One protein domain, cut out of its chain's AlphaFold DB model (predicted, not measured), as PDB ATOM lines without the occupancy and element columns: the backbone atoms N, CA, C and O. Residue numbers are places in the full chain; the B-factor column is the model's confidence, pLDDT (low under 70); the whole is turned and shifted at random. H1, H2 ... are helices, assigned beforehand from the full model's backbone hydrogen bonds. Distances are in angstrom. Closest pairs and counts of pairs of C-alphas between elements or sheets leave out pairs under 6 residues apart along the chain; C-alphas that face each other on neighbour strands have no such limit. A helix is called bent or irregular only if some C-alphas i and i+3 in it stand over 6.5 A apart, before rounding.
ATOM      1  N   LYS A   2      29.043 124.482  14.136       69.50
ATOM      2  CA  LYS A   2      28.059 124.142  13.089       69.50
ATOM      3  C   LYS A   2      26.836 125.050  13.256       69.50
ATOM      4  O   LYS A   2      26.487 125.375  14.389       69.50
ATOM      5  N   ASP A   3      26.232 125.470  12.151       87.81
ATOM      6  CA  ASP A   3      24.979 126.222  12.195       87.81
ATOM      7  C   ASP A   3      23.906 125.354  12.868       87.81
ATOM      8  O   ASP A   3      23.648 124.238  12.419       87.81
ATOM      9  N   LEU A   4      23.305 125.839  13.956       88.56
ATOM     10  CA  LEU A   4      22.261 125.118  14.689       88.56
ATOM     11  C   LEU A   4      21.068 124.781  13.791       88.56
ATOM     12  O   LEU A   4      20.483 123.715  13.946       88.56
ATOM     13  N   ASN A   5      20.761 125.633  12.808       92.31
ATOM     14  CA  ASN A   5      19.669 125.392  11.864       92.31
ATOM     15  C   ASN A   5      19.971 124.256  10.873       92.31
ATOM     16  O   ASN A   5      19.062 123.776  10.203       92.31
ATOM     17  N   SER A   6      21.231 123.817  10.773       94.19
ATOM     18  CA  SER A   6      21.615 122.669   9.939       94.19
ATOM     19  C   SER A   6      21.387 121.312  10.620       94.19
ATOM     20  O   SER A   6      21.499 120.283   9.958       94.19
ATOM     21  N   LEU A   7      21.082 121.293  11.924       96.00
ATOM     22  CA  LEU A   7      20.826 120.077  12.700       96.00
ATOM     23  C   LEU A   7      19.317 119.812  12.710       96.00
ATOM     24  O   LEU A   7      18.557 120.584  13.294       96.00
ATOM     25  N   VAL A   8      18.873 118.744  12.046       96.81
ATOM     26  CA  VAL A   8      17.442 118.519  11.757       96.81
ATOM     27  C   VAL A   8      16.854 117.326  12.502       96.81
ATOM     28  O   VAL A   8      15.634 117.200  12.599       96.81
ATOM     29  N   CYS A   9      17.696 116.460  13.065       96.19
ATOM     30  CA  CYS A   9      17.278 115.356  13.922       96.19
ATOM     31  C   CYS A   9      18.144 115.254  15.188       96.19
ATOM     32  O   CYS A   9      19.240 115.808  15.259       96.19
ATOM     33  N   VAL A  10      17.664 114.523  16.200       94.75
ATOM     34  CA  VAL A  10      18.372 114.352  17.487       94.75
ATOM     35  C   VAL A  10      19.774 113.754  17.293       94.75
ATOM     36  O   VAL A  10      20.726 114.166  17.955       94.75
ATOM     37  N   ASP A  11      19.929 112.841  16.333       95.62
ATOM     38  CA  ASP A  11      21.211 112.203  16.022       95.62
ATOM     39  C   ASP A  11      22.260 113.190  15.470       95.62
ATOM     40  O   ASP A  11      23.460 113.006  15.681       95.62
ATOM     41  N   ASP A  12      21.836 114.285  14.831       96.38
ATOM     42  CA  ASP A  12      22.757 115.330  14.369       96.38
ATOM     43  C   ASP A  12      23.403 116.066  15.547       96.38
ATOM     44  O   ASP A  12      24.600 116.368  15.504       96.38
ATOM     45  N   PHE A  13      22.640 116.310  16.620       94.81
ATOM     46  CA  PHE A  13      23.163 116.895  17.857       94.81
ATOM     47  C   PHE A  13      24.152 115.948  18.535       94.81
ATOM     48  O   PHE A  13      25.236 116.391  18.916       94.81
ATOM     49  N   ARG A  14      23.825 114.648  18.599       94.12
ATOM     50  CA  ARG A  14      24.738 113.611  19.106       94.12
ATOM     51  C   ARG A  14      26.053 113.605  18.327       94.12
ATOM     52  O   ARG A  14      27.118 113.705  18.919       94.12
ATOM     53  N   LYS A  15      26.010 113.577  16.992       94.06
ATOM     54  CA  LYS A  15      27.214 113.636  16.139       94.06
ATOM     55  C   LYS A  15      27.991 114.942  16.304       94.06
ATOM     56  O   LYS A  15      29.220 114.943  16.271       94.06
ATOM     57  N   ALA A  16      27.300 116.073  16.447       93.38
ATOM     58  CA  ALA A  16      27.945 117.363  16.653       93.38
ATOM     59  C   ALA A  16      28.690 117.419  17.996       93.38
ATOM     60  O   ALA A  16      29.824 117.909  18.027       93.38
ATOM     61  N   SER A  17      28.121 116.866  19.076       92.50
ATOM     62  CA  SER A  17      28.755 116.877  20.399       92.50
ATOM     63  C   SER A  17      30.054 116.073  20.455       92.50
ATOM     64  O   SER A  17      30.958 116.459  21.191       92.50
ATOM     65  N   GLN A  18      30.218 115.036  19.625       90.56
ATOM     66  CA  GLN A  18      31.463 114.242  19.558       90.56
ATOM     67  C   GLN A  18      32.688 115.079  19.157       90.56
ATOM     68  O   GLN A  18      33.816 114.750  19.509       90.56
ATOM     69  N   SER A  19      32.476 116.178  18.421       89.69
ATOM     70  CA  SER A  19      33.546 117.115  18.048       89.69
ATOM     71  C   SER A  19      33.823 118.197  19.097       89.69
ATOM     72  O   SER A  19      34.807 118.924  18.977       89.69
ATOM     73  N   LEU A  20      32.950 118.326  20.100       92.44
ATOM     74  CA  LEU A  20      32.990 119.385  21.112       92.44
ATOM     75  C   LEU A  20      33.438 118.869  22.482       92.44
ATOM     76  O   LEU A  20      34.037 119.620  23.248       92.44
ATOM     77  N   LEU A  21      33.146 117.606  22.793       94.56
ATOM     78  CA  LEU A  21      33.402 117.017  24.100       94.56
ATOM     79  C   LEU A  21      34.703 116.201  24.119       94.56
ATOM     80  O   LEU A  21      35.011 115.490  23.160       94.56
ATOM     81  N   PRO A  22      35.456 116.220  25.235       96.06
ATOM     82  CA  PRO A  22      36.504 115.238  25.482       96.06
ATOM     83  C   PRO A  22      35.946 113.807  25.453       96.06
ATOM     84  O   PRO A  22      34.851 113.550  25.956       96.06
ATOM     85  N   LYS A  23      36.736 112.847  24.952       95.06
ATOM     86  CA  LYS A  23      36.316 111.438  24.810       95.06
ATOM     87  C   LYS A  23      35.819 110.795  26.110       95.06
ATOM     88  O   LYS A  23      34.915 109.973  26.065       95.06
ATOM     89  N   SER A  24      36.402 111.149  27.256       96.00
ATOM     90  CA  SER A  24      35.970 110.628  28.560       96.00
ATOM     91  C   SER A  24      34.558 111.086  28.925       96.00
ATOM     92  O   SER A  24      33.762 110.289  29.410       96.00
ATOM     93  N   ILE A  25      34.236 112.352  28.652       96.44
ATOM     94  CA  ILE A  25      32.915 112.936  28.901       96.44
ATOM     95  C   ILE A  25      31.900 112.369  27.910       96.44
ATOM     96  O   ILE A  25      30.802 111.994  28.303       96.44
ATOM     97  N   GLN A  26      32.284 112.241  26.638       95.19
ATOM     98  CA  GLN A  26      31.454 111.576  25.639       95.19
ATOM     99  C   GLN A  26      31.122 110.136  26.060       95.19
ATOM    100  O   GLN A  26      29.956 109.764  26.077       95.19
ATOM    101  N   GLY A  27      32.129 109.350  26.459       95.62
ATOM    102  CA  GLY A  27      31.932 107.970  26.908       95.62
ATOM    103  C   GLY A  27      31.036 107.861  28.142       95.62
ATOM    104  O   GLY A  27      30.242 106.932  28.228       95.62
ATOM    105  N   PHE A  28      31.094 108.824  29.064       96.06
ATOM    106  CA  PHE A  28      30.188 108.867  30.215       96.06
ATOM    107  C   PHE A  28      28.711 108.975  29.802       96.06
ATOM    108  O   PHE A  28      27.872 108.303  30.390       96.06
ATOM    109  N   TYR A  29      28.396 109.789  28.791       96.19
ATOM    110  CA  TYR A  29      27.014 110.016  28.355       96.19
ATOM    111  C   TYR A  29      26.506 109.029  27.301       96.19
ATOM    112  O   TYR A  29      25.305 108.789  27.240       96.19
ATOM    113  N   GLU A  30      27.385 108.494  26.452       94.75
ATOM    114  CA  GLU A  30      26.993 107.574  25.375       94.75
ATOM    115  C   GLU A  30      26.977 106.099  25.812       94.75
ATOM    116  O   GLU A  30      26.408 105.282  25.095       94.75
ATOM    117  N   SER A  31      27.583 105.745  26.954       96.06
ATOM    118  CA  SER A  31      27.718 104.339  27.358       96.06
ATOM    119  C   SER A  31      26.493 103.757  28.064       96.06
ATOM    120  O   SER A  31      25.776 104.423  28.814       96.06
ATOM    121  N   GLY A  32      26.292 102.459  27.848       97.25
ATOM    122  CA  GLY A  32      25.367 101.605  28.582       97.25
ATOM    123  C   GLY A  32      26.089 100.570  29.451       97.25
ATOM    124  O   GLY A  32      27.308 100.568  29.614       97.25
ATOM    125  N   ALA A  33      25.323  99.647  30.032       97.62
ATOM    126  CA  ALA A  33      25.889  98.570  30.839       97.62
ATOM    127  C   ALA A  33      26.465  97.442  29.964       97.62
ATOM    128  O   ALA A  33      25.782  96.923  29.078       97.62
ATOM    129  N   LEU A  34      27.677  96.982  30.295       97.06
ATOM    130  CA  LEU A  34      28.339  95.821  29.683       97.06
ATOM    131  C   LEU A  34      28.379  95.898  28.145       97.06
ATOM    132  O   LEU A  34      29.084  96.730  27.595       97.06
ATOM    133  N   MET A  35      27.660  95.006  27.458       97.62
ATOM    134  CA  MET A  35      27.604  94.929  25.992       97.62
ATOM    135  C   MET A  35      26.564  95.874  25.377       97.62
ATOM    136  O   MET A  35      26.352  95.830  24.172       97.62
ATOM    137  N   GLU A  36      25.877  96.683  26.190       98.12
ATOM    138  CA  GLU A  36      24.930  97.715  25.742       98.12
ATOM    139  C   GLU A  36      23.713  97.176  24.967       98.12
ATOM    140  O   GLU A  36      22.987  97.936  24.330       98.12
ATOM    141  N   ASN A  37      23.430  95.872  25.074       98.31
ATOM    142  CA  ASN A  37      22.313  95.228  24.375       98.31
ATOM    143  C   ASN A  37      20.981  95.932  24.667       98.31
ATOM    144  O   ASN A  37      20.268  96.298  23.742       98.31
ATOM    145  N   THR A  38      20.683  96.212  25.939       98.31
ATOM    146  CA  THR A  38      19.444  96.905  26.327       98.31
ATOM    147  C   THR A  38      19.391  98.351  25.829       98.31
ATOM    148  O   THR A  38      18.316  98.838  25.496       98.31
ATOM    149  N   LEU A  39      20.536  99.043  25.751       97.94
ATOM    150  CA  LEU A  39      20.588 100.401  25.198       97.94
ATOM    151  C   LEU A  39      20.151 100.382  23.729       97.94
ATOM    152  O   LEU A  39      19.274 101.148  23.341       97.94
ATOM    153  N   LYS A  40      20.703  99.446  22.952       97.81
ATOM    154  CA  LYS A  40      20.339  99.235  21.550       97.81
ATOM    155  C   LYS A  40      18.879  98.788  21.387       97.81
ATOM    156  O   LYS A  40      18.158  99.333  20.554       97.81
ATOM    157  N   GLU A  41      18.427  97.829  22.191       98.12
ATOM    158  CA  GLU A  41      17.054  97.307  22.135       98.12
ATOM    159  C   GLU A  41      16.004  98.389  22.424       98.12
ATOM    160  O   GLU A  41      14.955  98.395  21.783       98.12
ATOM    161  N   ASN A  42      16.282  99.336  23.329       97.69
ATOM    162  CA  ASN A  42      15.373 100.449  23.619       97.69
ATOM    163  C   ASN A  42      15.082 101.309  22.376       97.69
ATOM    164  O   ASN A  42      13.948 101.750  22.195       97.69
ATOM    165  N   GLU A  43      16.083 101.545  21.523       96.00
ATOM    166  CA  GLU A  43      15.900 102.281  20.266       96.00
ATOM    167  C   GLU A  43      15.190 101.416  19.218       96.00
ATOM    168  O   GLU A  43      14.235 101.859  18.574       96.00
ATOM    169  N   GLU A  44      15.614 100.158  19.067       97.94
ATOM    170  CA  GLU A  44      15.058  99.241  18.070       97.94
ATOM    171  C   GLU A  44      13.585  98.897  18.329       97.94
ATOM    172  O   GLU A  44      12.829  98.706  17.373       97.94
ATOM    173  N   ALA A  45      13.152  98.881  19.593       98.12
ATOM    174  CA  ALA A  45      11.779  98.576  19.985       98.12
ATOM    175  C   ALA A  45      10.739  99.524  19.365       98.12
ATOM    176  O   ALA A  45       9.597  99.119  19.125       98.12
ATOM    177  N   PHE A  46      11.110 100.770  19.044       96.88
ATOM    178  CA  PHE A  46      10.202 101.702  18.366       96.88
ATOM    179  C   PHE A  46       9.843 101.250  16.945       96.88
ATOM    180  O   PHE A  46       8.743 101.539  16.481       96.88
ATOM    181  N   ASN A  47      10.713 100.483  16.277       97.25
ATOM    182  CA  ASN A  47      10.455  99.960  14.929       97.25
ATOM    183  C   ASN A  47       9.486  98.772  14.916       97.25
ATOM    184  O   ASN A  47       9.056  98.341  13.846       97.25
ATOM    185  N   TRP A  48       9.138  98.224  16.082       97.56
ATOM    186  CA  TRP A  48       8.184  97.116  16.180       97.56
ATOM    187  C   TRP A  48       6.737  97.585  16.009       97.56
ATOM    188  O   TRP A  48       5.847  96.774  15.748       97.56
ATOM    189  N   TRP A  49       6.496  98.891  16.145       97.38
ATOM    190  CA  TRP A  49       5.171  99.489  16.105       97.38
ATOM    191  C   TRP A  49       5.025 100.415  14.903       97.38
ATOM    192  O   TRP A  49       5.870 101.264  14.636       97.38
ATOM    193  N   TYR A  50       3.895 100.296  14.208       97.62
ATOM    194  CA  TYR A  50       3.543 101.173  13.096       97.62
ATOM    195  C   TYR A  50       2.385 102.086  13.484       97.62
ATOM    196  O   TYR A  50       1.377 101.645  14.043       97.62
ATOM    197  N   ILE A  51       2.497 103.366  13.133       97.25
ATOM    198  CA  ILE A  51       1.394 104.317  13.265       97.25
ATOM    199  C   ILE A  51       0.419 104.077  12.113       97.25
ATOM    200  O   ILE A  51       0.796 104.134  10.946       97.25
ATOM    201  N   ARG A  52      -0.859 103.858  12.435       97.88
ATOM    202  CA  ARG A  52      -1.947 103.857  11.451       97.88
ATOM    203  C   ARG A  52      -2.563 105.263  11.385       97.88
ATOM    204  O   ARG A  52      -3.390 105.583  12.245       97.88
ATOM    205  N   PRO A  53      -2.194 106.110  10.406       97.12
ATOM    206  CA  PRO A  53      -2.754 107.452  10.300       97.12
ATOM    207  C   PRO A  53      -4.255 107.389  10.002       97.12
ATOM    208  O   PRO A  53      -4.743 106.483   9.322       97.12
ATOM    209  N   ARG A  54      -4.998 108.367  10.518       97.56
ATOM    210  CA  ARG A  54      -6.422 108.548  10.214       97.56
ATOM    211  C   ARG A  54      -6.571 109.659   9.180       97.56
ATOM    212  O   ARG A  54      -5.915 110.688   9.293       97.56
ATOM    213  N   LEU A  55      -7.409 109.424   8.177       97.62
ATOM    214  CA  LEU A  55      -7.598 110.321   7.035       97.62
ATOM    215  C   LEU A  55      -8.876 111.148   7.199       97.62
ATOM    216  O   LEU A  55      -9.788 110.730   7.909       97.62
ATOM    217  N   LEU A  56      -8.941 112.286   6.497       97.12
ATOM    218  CA  LEU A  56     -10.090 113.204   6.487       97.12
ATOM    219  C   LEU A  56     -10.461 113.752   7.882       97.12
ATOM    220  O   LEU A  56     -11.629 113.995   8.169       97.12
TER     221      LEU A  56
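AT A GLANCE: This is residues 2 to 56 of the 137 residues of the protein "(S)-mandelate dehydrogenase" of Armadillidium vulgare (UniProt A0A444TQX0). The printed part is an open, flat chain of three short helices that touch one another nowhere: H1 and H2 run opposite ways at the two sides of a turn, and the chain then swings round through a second turn into H3, the longest helix, like a loose horseshoe with a tail. There is no packed core; residues 41 to 56, of which 41 to 48 belong to H3, stick out as a long arm that makes much of the length, and residues 2 to 9 turn back into H1. The printed part has 55 residues with three named helices, in the order H1, H2, H3, and no named strand; the class is all helix. It is extended, with a radius of gyration of the C-alphas of 16.0 A, and spans 50 by 35 by 8 A.

IN THESE COORDINATES: The printed part begins at Lys 2, with its C-alpha at (28.059, 124.142, 13.089). H1 is residues 10 to 17, 11.1 A from first to last C-alpha, and begins at C-alpha 10 at (18.372, 114.352, 17.487). H2 is residues 23 to 30, 10.1 A long. H3 is residues 37 to 48, 16.4 A long, and ends at C-alpha 48 at (8.184, 97.116, 16.180). H3 is neither bent nor irregular, but only just: C-alphas 43 and 46 are 6.0 A apart.

HOW THE PARTS SIT: H1 and H2 are close but not clearly touching, with 1 pair of C-alphas within 8 A, the closest being those of Ser 17 and Gln 26 at 7.9 A. They run opposite ways at a shallow tilt of 16 degrees, with their centres 13.4 A apart, and the link between them, residues 18 to 22, is tight. A short link, residues 31 to 36, leads from H2 to H3. H3 is apart from H2 and also from H1. In H1 and H2 each O i to N i+4 pair is within hydrogen-bond range; in H3 4 of 8 are, beside 8 of 9 O i to N i+3 pairs.

THE WHOLE: The two C-alphas farthest apart are those of Ser 24 and Leu 56, at 51.1 A, and the C-alphas of Lys 2 and Leu 56 are 40.2 A apart. Residues 19 to 25, of which 23 to 25 belong to H2, stand free, and so do residues 33 to 38 and residues 41 to 56, of which 41 to 48 belong to H3. The printed part has no cut, and neither link between helices is long. Its mean pLDDT is 95.3, and residue 2 is the one printed residue under 70.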